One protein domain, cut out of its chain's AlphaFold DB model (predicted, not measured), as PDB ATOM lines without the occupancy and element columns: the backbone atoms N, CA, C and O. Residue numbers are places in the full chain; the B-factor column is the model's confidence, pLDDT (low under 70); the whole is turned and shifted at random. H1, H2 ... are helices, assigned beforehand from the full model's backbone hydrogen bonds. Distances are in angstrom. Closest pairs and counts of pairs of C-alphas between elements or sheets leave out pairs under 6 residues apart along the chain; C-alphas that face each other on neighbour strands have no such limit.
ATOM      1  N   LYS A   4       6.233 -25.270   5.702       94.88
ATOM      2  CA  LYS A   4       4.929 -24.853   5.177       94.88
ATOM      3  C   LYS A   4       5.051 -24.151   3.820       94.88
ATOM      4  O   LYS A   4       4.368 -24.536   2.881       94.88
ATOM      5  N   ALA A   5       5.961 -23.183   3.687       95.38
ATOM      6  CA  ALA A   5       6.126 -22.433   2.440       95.38
ATOM      7  C   ALA A   5       6.571 -23.323   1.266       95.38
ATOM      8  O   ALA A   5       6.133 -23.119   0.135       95.38
ATOM      9  N   TYR A   6       7.420 -24.326   1.515       94.88
ATOM     10  CA  TYR A   6       7.771 -25.300   0.479       94.88
ATOM     11  C   TYR A   6       6.555 -26.110   0.021       94.88
ATOM     12  O   TYR A   6       6.370 -26.283  -1.184       94.88
ATOM     13  N   MET A   7       5.721 -26.578   0.956       95.50
ATOM     14  CA  MET A   7       4.513 -27.324   0.600       95.50
ATOM     15  C   MET A   7       3.469 -26.469  -0.104       95.50
ATOM     16  O   MET A   7       2.924 -26.919  -1.108       95.50
ATOM     17  N   ASP A   8       3.267 -25.225   0.332       95.56
ATOM     18  CA  ASP A   8       2.376 -24.279  -0.344       95.56
ATOM     19  C   ASP A   8       2.832 -24.051  -1.799       95.56
ATOM     20  O   ASP A   8       2.026 -24.113  -2.727       95.56
ATOM     21  N   ASN A   9       4.140 -23.882  -2.029       95.75
ATOM     22  CA  ASN A   9       4.702 -23.727  -3.376       95.75
ATOM     23  C   ASN A   9       4.526 -24.984  -4.243       95.75
ATOM     24  O   ASN A   9       4.300 -24.881  -5.451       95.75
ATOM     25  N   ILE A  10       4.656 -26.179  -3.661       96.56
ATOM     26  CA  ILE A  10       4.439 -27.448  -4.373       96.56
ATOM     27  C   ILE A  10       2.958 -27.616  -4.717       96.56
ATOM     28  O   ILE A  10       2.638 -27.991  -5.849       96.56
ATOM     29  N   GLN A  11       2.061 -27.293  -3.787       96.62
ATOM     30  CA  GLN A  11       0.622 -27.326  -4.014       96.62
ATOM     31  C   GLN A  11       0.206 -26.322  -5.090       96.62
ATOM     32  O   GLN A  11      -0.513 -26.700  -6.007       96.62
ATOM     33  N   ALA A  12       0.718 -25.089  -5.056       96.75
ATOM     34  CA  ALA A  12       0.445 -24.089  -6.087       96.75
ATOM     35  C   ALA A  12       0.890 -24.552  -7.488       96.75
ATOM     36  O   ALA A  12       0.224 -24.257  -8.474       96.75
ATOM     37  N   LYS A  13       1.992 -25.313  -7.585       95.25
ATOM     38  CA  LYS A  13       2.501 -25.842  -8.863       95.25
ATOM     39  C   LYS A  13       1.764 -27.078  -9.372       95.25
ATOM     40  O   LYS A  13       1.669 -27.266 -10.577       95.25
ATOM     41  N   THR A  14       1.323 -27.954  -8.474       96.62
ATOM     42  CA  THR A  14       0.804 -29.287  -8.841       96.62
ATOM     43  C   THR A  14      -0.702 -29.436  -8.655       96.62
ATOM     44  O   THR A  14      -1.277 -30.429  -9.098       96.62
ATOM     45  N   GLY A  15      -1.334 -28.504  -7.939       97.00
ATOM     46  CA  GLY A  15      -2.702 -28.629  -7.441       97.00
ATOM     47  C   GLY A  15      -2.882 -29.716  -6.374       97.00
ATOM     48  O   GLY A  15      -4.014 -29.979  -5.981       97.00
ATOM     49  N   LYS A  16      -1.806 -30.375  -5.918       96.62
ATOM     50  CA  LYS A  16      -1.862 -31.492  -4.963       96.62
ATOM     51  C   LYS A  16      -1.455 -31.041  -3.573       96.62
ATOM     52  O   LYS A  16      -0.401 -30.434  -3.392       96.62
ATOM     53  N   THR A  17      -2.274 -31.383  -2.591       95.31
ATOM     54  CA  THR A  17      -1.947 -31.194  -1.179       95.31
ATOM     55  C   THR A  17      -0.961 -32.264  -0.705       95.31
ATOM     56  O   THR A  17      -0.781 -33.307  -1.340       95.31
ATOM     57  N   GLN A  18      -0.350 -32.042   0.458       93.25
ATOM     58  CA  GLN A  18       0.479 -33.054   1.118       93.25
ATOM     59  C   GLN A  18      -0.285 -34.379   1.361       93.25
ATOM     60  O   GLN A  18       0.264 -35.459   1.138       93.25
ATOM     61  N   GLU A  19      -1.581 -34.309   1.689       94.94
ATOM     62  CA  GLU A  19      -2.433 -35.493   1.869       94.94
ATOM     63  C   GLU A  19      -2.654 -36.271   0.572       94.94
ATOM     64  O   GLU A  19      -2.679 -37.505   0.582       94.94
ATOM     65  N   ASP A  20      -2.769 -35.575  -0.559       96.88
ATOM     66  CA  ASP A  20      -2.905 -36.225  -1.861       96.88
ATOM     67  C   ASP A  20      -1.653 -37.031  -2.203       96.88
ATOM     68  O   ASP A  20      -1.757 -38.161  -2.682       96.88
ATOM     69  N   PHE A  21      -0.464 -36.500  -1.903       97.12
ATOM     70  CA  PHE A  21       0.787 -37.233  -2.098       97.12
ATOM     71  C   PHE A  21       0.846 -38.513  -1.266       97.12
ATOM     72  O   PHE A  21       1.277 -39.545  -1.781       97.12
ATOM     73  N   TRP A  22       0.380 -38.480  -0.017       96.88
ATOM     74  CA  TRP A  22       0.326 -39.677   0.820       96.88
ATOM     75  C   TRP A  22      -0.647 -40.726   0.275       96.88
ATOM     76  O   TRP A  22      -0.276 -41.890   0.111       96.88
ATOM     77  N   LYS A  23      -1.867 -40.313  -0.092       97.00
ATOM     78  CA  LYS A  23      -2.869 -41.203  -0.703       97.00
ATOM     79  C   LYS A  23      -2.352 -41.828  -2.000       97.00
ATOM     80  O   LYS A  23      -2.520 -43.028  -2.220       97.00
ATOM     81  N   LEU A  24      -1.683 -41.041  -2.844       97.75
ATOM     82  CA  LEU A  24      -1.073 -41.535  -4.079       97.75
ATOM     83  C   LEU A  24       0.077 -42.511  -3.804       97.75
ATOM     84  O   LEU A  24       0.179 -43.526  -4.491       97.75
ATOM     85  N   ALA A  25       0.904 -42.251  -2.788       97.94
ATOM     86  CA  ALA A  25       1.983 -43.154  -2.396       97.94
ATOM     87  C   ALA A  25       1.450 -44.508  -1.886       97.94
ATOM     88  O   ALA A  25       2.025 -45.545  -2.221       97.94
ATOM     89  N   ILE A  26       0.330 -44.523  -1.152       97.81
ATOM     90  CA  ILE A  26      -0.374 -45.764  -0.770       97.81
ATOM     91  C   ILE A  26      -0.915 -46.477  -2.013       97.81
ATOM     92  O   ILE A  26      -0.661 -47.667  -2.194       97.81
ATOM     93  N   LYS A  27      -1.607 -45.755  -2.908       97.62
ATOM     94  CA  LYS A  27      -2.167 -46.320  -4.152       97.62
ATOM     95  C   LYS A  27      -1.092 -46.941  -5.052       97.62
ATOM     96  O   LYS A  27      -1.364 -47.910  -5.747       97.62
ATOM     97  N   LYS A  28       0.126 -46.395  -5.031       97.12
ATOM     98  CA  LYS A  28       1.294 -46.927  -5.754       97.12
ATOM     99  C   LYS A  28       2.082 -47.984  -4.981       97.12
ATOM    100  O   LYS A  28       3.128 -48.420  -5.451       97.12
ATOM    101  N   HIS A  29       1.606 -48.397  -3.809       97.38
ATOM    102  CA  HIS A  29       2.267 -49.362  -2.927       97.38
ATOM    103  C   HIS A  29       3.666 -48.944  -2.452       97.38
ATOM    104  O   HIS A  29       4.443 -49.795  -2.017       97.38
ATOM    105  N   PHE A  30       3.984 -47.647  -2.495       98.00
ATOM    106  CA  PHE A  30       5.222 -47.102  -1.939       98.00
ATOM    107  C   PHE A  30       5.167 -46.972  -0.420       98.00
ATOM    108  O   PHE A  30       6.208 -47.023   0.240       98.00
ATOM    109  N   VAL A  31       3.956 -46.826   0.116       97.56
ATOM    110  CA  VAL A  31       3.650 -46.901   1.543       97.56
ATOM    111  C   VAL A  31       2.856 -48.178   1.799       97.56
ATOM    112  O   VAL A  31       1.856 -48.430   1.126       97.56
ATOM    113  N   ARG A  32       3.276 -48.967   2.789       95.62
ATOM    114  CA  ARG A  32       2.530 -50.120   3.313       95.62
ATOM    115  C   ARG A  32       2.570 -50.074   4.832       95.62
ATOM    116  O   ARG A  32       3.633 -49.836   5.397       95.62
ATOM    117  N   GLU A  33       1.414 -50.242   5.472       94.44
ATOM    118  CA  GLU A  33       1.294 -50.231   6.943       94.44
ATOM    119  C   GLU A  33       1.945 -48.989   7.587       94.44
ATOM    120  O   GLU A  33       2.658 -49.069   8.584       94.44
ATOM    121  N   GLY A  34       1.765 -47.824   6.952       94.25
ATOM    122  CA  GLY A  34       2.335 -46.551   7.407       94.25
ATOM    123  C   GLY A  34       3.844 -46.389   7.190       94.25
ATOM    124  O   GLY A  34       4.387 -45.345   7.532       94.25
ATOM    125  N   LYS A  35       4.532 -47.370   6.593       96.81
ATOM    126  CA  LYS A  35       5.983 -47.347   6.352       96.81
ATOM    127  C   LYS A  35       6.304 -47.184   4.872       96.81
ATOM    128  O   LYS A  35       5.627 -47.743   4.010       96.81
ATOM    129  N   ILE A  36       7.381 -46.461   4.572       97.31
ATOM    130  CA  ILE A  36       7.921 -46.360   3.212       97.31
ATOM    131  C   ILE A  36       8.658 -47.658   2.876       97.31
ATOM    132  O   ILE A  36       9.676 -47.975   3.488       97.31
ATOM    133  N   VAL A  37       8.161 -48.389   1.877       97.44
ATOM    134  CA  VAL A  37       8.788 -49.622   1.366       97.44
ATOM    135  C   VAL A  37       9.538 -49.400   0.050       97.44
ATOM    136  O   VAL A  37      10.377 -50.210  -0.332       97.44
ATOM    137  N   ALA A  38       9.271 -48.287  -0.639       97.38
ATOM    138  CA  ALA A  38       9.928 -47.934  -1.894       97.38
ATOM    139  C   ALA A  38      11.360 -47.416  -1.701       97.38
ATOM    140  O   ALA A  38      11.686 -46.753  -0.707       97.38
ATOM    141  N   ARG A  39      12.224 -47.633  -2.703       97.38
ATOM    142  CA  ARG A  39      13.545 -46.994  -2.729       97.38
ATOM    143  C   ARG A  39      13.385 -45.508  -3.031       97.38
ATOM    144  O   ARG A  39      12.451 -45.074  -3.703       97.38
ATOM    145  N   HIS A  40      14.357 -44.718  -2.581       97.81
ATOM    146  CA  HIS A  40      14.367 -43.277  -2.835       97.81
ATOM    147  C   HIS A  40      14.322 -42.950  -4.338       97.81
ATOM    148  O   HIS A  40      13.578 -42.067  -4.747       97.81
ATOM    149  N   ALA A  41      15.076 -43.693  -5.156       98.06
ATOM    150  CA  ALA A  41      15.111 -43.502  -6.604       98.06
ATOM    151  C   ALA A  41      13.748 -43.749  -7.274       98.06
ATOM    152  O   ALA A  41      13.391 -43.021  -8.197       98.06
ATOM    153  N   ASP A  42      12.968 -44.716  -6.781       98.31
ATOM    154  CA  ASP A  42      11.645 -45.033  -7.333       98.31
ATOM    155  C   ASP A  42      10.650 -43.903  -7.022       98.31
ATOM    156  O   ASP A  42       9.955 -43.417  -7.914       98.31
ATOM    157  N   LEU A  43      10.662 -43.399  -5.780       98.38
ATOM    158  CA  LEU A  43       9.873 -42.229  -5.381       98.38
ATOM    159  C   LEU A  43      10.250 -40.986  -6.196       98.38
ATOM    160  O   LEU A  43       9.378 -40.263  -6.672       98.38
ATOM    161  N   LEU A  44      11.552 -40.742  -6.370       98.56
ATOM    162  CA  LEU A  44      12.056 -39.600  -7.127       98.56
ATOM    163  C   LEU A  44      11.646 -39.689  -8.600       98.56
ATOM    164  O   LEU A  44      11.204 -38.695  -9.173       98.56
ATOM    165  N   THR A  45      11.750 -40.875  -9.199       98.62
ATOM    166  CA  THR A  45      11.344 -41.123 -10.589       98.62
ATOM    167  C   THR A  45       9.848 -40.905 -10.768       98.62
ATOM    168  O   THR A  45       9.456 -40.206 -11.702       98.62
ATOM    169  N   TRP A  46       9.019 -41.418  -9.855       98.25
ATOM    170  CA  TRP A  46       7.572 -41.195  -9.863       98.25
ATOM    171  C   TRP A  46       7.221 -39.703  -9.797       98.25
ATOM    172  O   TRP A  46       6.498 -39.192 -10.653       98.25
ATOM    173  N   LEU A  47       7.762 -38.983  -8.813       98.38
ATOM    174  CA  LEU A  47       7.451 -37.567  -8.607       98.38
ATOM    175  C   LEU A  47       7.916 -36.692  -9.775       98.38
ATOM    176  O   LEU A  47       7.238 -35.731 -10.135       98.38
ATOM    177  N   LYS A  48       9.049 -37.025 -10.396       98.25
ATOM    178  CA  LYS A  48       9.530 -36.309 -11.581       98.25
ATOM    179  C   LYS A  48       8.702 -36.625 -12.825       98.25
ATOM    180  O   LYS A  48       8.340 -35.704 -13.545       98.25
ATOM    181  N   SER A  49       8.413 -37.900 -13.075       97.44
ATOM    182  CA  SER A  49       7.860 -38.347 -14.362       97.44
ATOM    183  C   SER A  49       6.341 -38.231 -14.429       97.44
ATOM    184  O   SER A  49       5.805 -37.830 -15.452       97.44
ATOM    185  N   GLU A  50       5.640 -38.558 -13.341       96.88
ATOM    186  CA  GLU A  50       4.171 -38.571 -13.332       96.88
ATOM    187  C   GLU A  50       3.565 -37.298 -12.740       96.88
ATOM    188  O   GLU A  50       2.457 -36.921 -13.107       96.88
ATOM    189  N   ILE A  51       4.263 -36.640 -11.808       96.56
ATOM    190  CA  ILE A  51       3.777 -35.392 -11.192       96.56
ATOM    191  C   ILE A  51       4.414 -34.156 -11.845       96.56
ATOM    192  O   ILE A  51       3.888 -33.054 -11.716       96.56
ATOM    193  N   GLY A  52       5.536 -34.315 -12.555       96.19
ATOM    194  CA  GLY A  52       6.234 -33.199 -13.198       96.19
ATOM    195  C   GLY A  52       7.020 -32.317 -12.224       96.19
ATOM    196  O   GLY A  52       7.290 -31.152 -12.515       96.19
ATOM    197  N   LEU A  53       7.387 -32.830 -11.043       97.00
ATOM    198  CA  LEU A  53       8.181 -32.064 -10.084       97.00
ATOM    199  C   LEU A  53       9.654 -31.986 -10.500       97.00
ATOM    200  O   LEU A  53      10.281 -32.982 -10.854       97.00
ATOM    201  N   GLY A  54      10.248 -30.801 -10.356       96.69
ATOM    202  CA  GLY A  54      11.702 -30.640 -10.411       96.69
ATOM    203  C   GLY A  54      12.403 -31.369  -9.256       96.69
ATOM    204  O   GLY A  54      11.792 -31.671  -8.231       96.69
ATOM    205  N   HIS A  55      13.710 -31.617  -9.391       97.62
ATOM    206  CA  HIS A  55      14.478 -32.452  -8.454       97.62
ATOM    207  C   HIS A  55      14.357 -32.013  -6.982       97.62
ATOM    208  O   HIS A  55      14.150 -32.852  -6.107       97.62
ATOM    209  N   VAL A  56      14.440 -30.707  -6.707       96.38
ATOM    210  CA  VAL A  56      14.351 -30.161  -5.340       96.38
ATOM    211  C   VAL A  56      12.962 -30.388  -4.739       96.38
ATOM    212  O   VAL A  56      12.846 -30.899  -3.629       96.38
ATOM    213  N   HIS A  57      11.900 -30.073  -5.481       97.12
ATOM    214  CA  HIS A  57      10.525 -30.251  -5.005       97.12
ATOM    215  C   HIS A  57      10.153 -31.726  -4.844       97.12
ATOM    216  O   HIS A  57       9.493 -32.084  -3.873       97.12
ATOM    217  N   ALA A  58      10.617 -32.592  -5.747       98.25
ATOM    218  CA  ALA A  58      10.421 -34.030  -5.623       98.25
ATOM    219  C   ALA A  58      11.077 -34.566  -4.339       98.25
ATOM    220  O   ALA A  58      10.424 -35.239  -3.548       98.25
ATOM    221  N   ASN A  59      12.330 -34.191  -4.064       98.06
ATOM    222  CA  ASN A  59      12.991 -34.550  -2.805       98.06
ATOM    223  C   ASN A  59      12.253 -34.019  -1.573       98.06
ATOM    224  O   ASN A  59      12.183 -34.707  -0.556       98.06
ATOM    225  N   PHE A  60      11.669 -32.824  -1.663       97.69
ATOM    226  CA  PHE A  60      10.910 -32.250  -0.559       97.69
ATOM    227  C   PHE A  60       9.615 -33.025  -0.261       97.69
ATOM    228  O   PHE A  60       9.300 -33.283   0.900       97.69
ATOM    229  N   VAL A  61       8.904 -33.492  -1.293       97.88
ATOM    230  CA  VAL A  61       7.765 -34.410  -1.107       97.88
ATOM    231  C   VAL A  61       8.225 -35.740  -0.504       97.88
ATOM    232  O   VAL A  61       7.575 -36.252   0.404       97.88
ATOM    233  N   ILE A  62       9.370 -36.285  -0.929       98.00
ATOM    234  CA  ILE A  62       9.928 -37.508  -0.320       98.00
ATOM    235  C   ILE A  62      10.231 -37.295   1.165       98.00
ATOM    236  O   ILE A  62       9.950 -38.181   1.974       98.00
ATOM    237  N   LEU A  63      10.784 -36.137   1.536       97.44
ATOM    238  CA  LEU A  63      11.014 -35.782   2.934       97.44
ATOM    239  C   LEU A  63       9.704 -35.804   3.729       97.44
ATOM    240  O   LEU A  63       9.665 -36.414   4.792       97.44
ATOM    241  N   TYR A  64       8.632 -35.213   3.202       97.19
ATOM    242  CA  TYR A  64       7.311 -35.276   3.833       97.19
ATOM    243  C   TYR A  64       6.802 -36.701   4.025       97.19
ATOM    244  O   TYR A  64       6.422 -37.063   5.136       97.19
ATOM    245  N   LEU A  65       6.849 -37.528   2.975       97.25
ATOM    246  CA  LEU A  65       6.404 -38.921   3.055       97.25
ATOM    247  C   LEU A  65       7.175 -39.681   4.143       97.25
ATOM    248  O   LEU A  65       6.599 -40.459   4.897       97.25
ATOM    249  N   ARG A  66       8.480 -39.424   4.261       97.00
ATOM    250  CA  ARG A  66       9.331 -40.041   5.281       97.00
ATOM    251  C   ARG A  66       9.085 -39.507   6.687       97.00
ATOM    252  O   ARG A  66       9.121 -40.295   7.626       97.00
ATOM    253  N   LEU A  67       8.832 -38.208   6.845       96.12
ATOM    254  CA  LEU A  67       8.442 -37.622   8.131       96.12
ATOM    255  C   LEU A  67       7.130 -38.236   8.622       96.12
ATOM    256  O   LEU A  67       7.080 -38.719   9.750       96.12
ATOM    257  N   ARG A  68       6.118 -38.314   7.749       95.56
ATOM    258  CA  ARG A  68       4.813 -38.908   8.068       95.56
ATOM    259  C   ARG A  68       4.904 -40.393   8.404       95.56
ATOM    260  O   ARG A  68       4.227 -40.855   9.311       95.56
ATOM    261  N   ALA A  69       5.775 -41.125   7.717       95.56
ATOM    262  CA  ALA A  69       6.046 -42.533   8.005       95.56
ATOM    263  C   ALA A  69       6.959 -42.766   9.227       95.56
ATOM    264  O   ALA A  69       7.331 -43.909   9.497       95.56
ATOM    265  N   ASN A  70       7.383 -41.701   9.921       94.50
ATOM    266  CA  ASN A  70       8.398 -41.730  10.976       94.50
ATOM    267  C   ASN A  70       9.660 -42.534  10.585       94.50
ATOM    268  O   ASN A  70      10.211 -43.303  11.374       94.50
ATOM    269  N   ASP A  71      10.126 -42.366   9.344       95.25
ATOM    270  CA  ASP A  71      11.247 -43.126   8.786       95.25
ATOM    271  C   ASP A  71      12.556 -42.798   9.549       95.25
ATOM    272  O   ASP A  71      12.903 -41.616   9.711       95.25
ATOM    273  N   PRO A  72      13.315 -43.808  10.022       93.69
ATOM    274  CA  PRO A  72      14.568 -43.598  10.752       93.69
ATOM    275  C   PRO A  72      15.672 -42.953   9.901       93.69
ATOM    276  O   PRO A  72      16.632 -42.420  10.451       93.69
ATOM    277  N   LYS A  73      15.543 -42.946   8.568       91.50
ATOM    278  CA  LYS A  73      16.490 -42.284   7.654       91.50
ATOM    279  C   LYS A  73      16.417 -40.757   7.724       91.50
ATOM    280  O   LYS A  73      17.276 -40.092   7.151       91.50
ATOM    281  N   VAL A  74      15.392 -40.184   8.360       95.75
ATOM    282  CA  VAL A  74      15.289 -38.731   8.553       95.75
ATOM    283  C   VAL A  74      16.039 -38.340   9.822       95.75
ATOM    284  O   VAL A  74      15.691 -38.785  10.916       95.75
ATOM    285  N   SER A  75      17.049 -37.480   9.690       96.50
ATOM    286  CA  SER A  75      17.867 -37.052  10.827       96.50
ATOM    287  C   SER A  75      17.059 -36.257  11.856       96.50
ATOM    288  O   SER A  75      16.129 -35.522  11.518       96.50
ATOM    289  N   THR A  76      17.459 -36.344  13.126       95.88
ATOM    290  CA  THR A  76      16.821 -35.611  14.229       95.88
ATOM    291  C   THR A  76      16.785 -34.105  13.983       95.88
ATOM    292  O   THR A  76      15.778 -33.463  14.267       95.88
ATOM    293  N   GLN A  77      17.857 -33.538  13.423       96.06
ATOM    294  CA  GLN A  77      17.913 -32.110  13.114       96.06
ATOM    295  C   GLN A  77      16.879 -31.720  12.055       96.06
ATOM    296  O   GLN A  77      16.207 -30.699  12.195       96.06
ATOM    297  N   LEU A  78      16.716 -32.550  11.022       94.88
ATOM    298  CA  LEU A  78      15.756 -32.292   9.957       94.88
ATOM    299  C   LEU A  78      14.314 -32.452  10.446       94.88
ATOM    300  O   LEU A  78      13.473 -31.627  10.098       94.88
ATOM    301  N   LYS A  79      14.046 -33.447  11.309       95.38
ATOM    302  CA  LYS A  79      12.763 -33.568  12.019       95.38
ATOM    303  C   LYS A  79      12.481 -32.283  12.802       95.38
ATOM    304  O   LYS A  79      11.493 -31.614  12.520       95.38
ATOM    305  N   LYS A  80      13.383 -31.881  13.706       95.94
ATOM    306  CA  LYS A  80      13.234 -30.662  14.525       95.94
ATOM    307  C   LYS A  80      12.940 -29.422  13.681       95.94
ATOM    308  O   LYS A  80      12.015 -28.686  14.002       95.94
ATOM    309  N   TRP A  81      13.690 -29.220  12.597       96.19
ATOM    310  CA  TRP A  81      13.466 -28.112  11.670       96.19
ATOM    311  C   TRP A  81      12.095 -28.175  10.984       96.19
ATOM    312  O   TRP A  81      11.417 -27.155  10.875       96.19
ATOM    313  N   ALA A  82      11.662 -29.352  10.527       96.38
ATOM    314  CA  ALA A  82      10.367 -29.499   9.873       96.38
ATOM    315  C   ALA A  82       9.224 -29.137  10.836       96.38
ATOM    316  O   ALA A  82       8.410 -28.272  10.515       96.38
ATOM    317  N   TYR A  83       9.216 -29.720  12.042       94.62
ATOM    318  CA  TYR A  83       8.206 -29.426  13.068       94.62
ATOM    319  C   TYR A  83       8.226 -27.948  13.488       94.62
ATOM    320  O   TYR A  83       7.169 -27.329  13.583       94.62
ATOM    321  N   SER A  84       9.405 -27.335  13.669       96.12
ATOM    322  CA  SER A  84       9.495 -25.921  14.066       96.12
ATOM    323  C   SER A  84       9.117 -24.934  12.959       96.12
ATOM    324  O   SER A  84       8.863 -23.765  13.242       96.12
ATOM    325  N   THR A  85       9.061 -25.379  11.700       96.06
ATOM    326  CA  THR A  85       8.765 -24.523  10.542       96.06
ATOM    327  C   THR A  85       7.463 -24.895   9.826       96.06
ATOM    328  O   THR A  85       7.255 -24.541   8.662       96.06
ATOM    329  N   GLY A  86       6.547 -25.567  10.523       91.94
ATOM    330  CA  GLY A  86       5.171 -25.751  10.057       91.94
ATOM    331  C   GLY A  86       4.902 -27.051   9.304       91.94
ATOM    332  O   GLY A  86       3.952 -27.103   8.526       91.94
TER     333      GLY A  86
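What this domain is: This is residues 4 to 86 of the 91 residues of the protein "DUF4287 domain-containing protein" of Candidatus Bathyarchaeota archaeon (UniProt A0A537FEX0). The helix H4 forms the core, with H1, H2 and H3 packed round it at large angles, while H5 sits past its far end, across its direction and near it without clear touch. A link without a named element, residues 28 to 39, leads from H2 to H3 and holds a tiny antiparallel pairing of residues 31 to 32 with 35 to 36. The printed part has 83 residues with five named helices in the order H1 to H5 and no named strand, class all helix. It is compact, with a radius of gyration of the C-alphas of 12.0 A and spans of 30 by 28 by 20 A.

How they stand to each other: H1, residues 4 to 14, is close to but not clearly touching H2, residues 18 to 27; their closest C-alphas, Met 7 and Gln 18, are 7.0 A apart. H4, residues 55 to 68, is the hub. With residues 57 to 61 alone it touches H1, at a steep tilt of 60 degrees, opposite ways, the closest C-alphas being Ile 10 and His 57 at 6.7 A. With residues 61 to 65 alone it touches H2, about perpendicular at 80 degrees, the closest C-alphas being Trp 22 and Leu 65 at 6.5 A. H3, residues 40 to 49, touches H4 at a steep tilt of 54 degrees, opposite ways; the closest C-alphas, Leu 47 and Ala 58, are 5.5 A apart. H5, residues 76 to 84, is close to but not clearly touching H4, about perpendicular at 90 degrees, the closest C-alphas being Leu 67 and Lys 79 at 7.1 A. H2 and H3 are only just apart, at 8.5 A. In H1 to H5 every O i to N i+4 pair is within hydrogen-bond range.

Where its parts are: H1 begins at C-alpha 4, (4.929, -24.853, 5.177), and spans 15.3 A. H2 spans 14.5 A and H3 14.1 A. H4, the longest, spans 20.2 A from C-alpha 55 at (14.478, -32.452, -8.454). H5 spans 12.1 A and ends at C-alpha 84, (9.495, -25.921, 14.066).

The domain as a whole: The C-alphas farthest apart, Ser 49 and Ser 84, are 31.1 A apart. The link from H2 to H3 is long. The printed part has no cut, and no printed residue is under 70 in pLDDT.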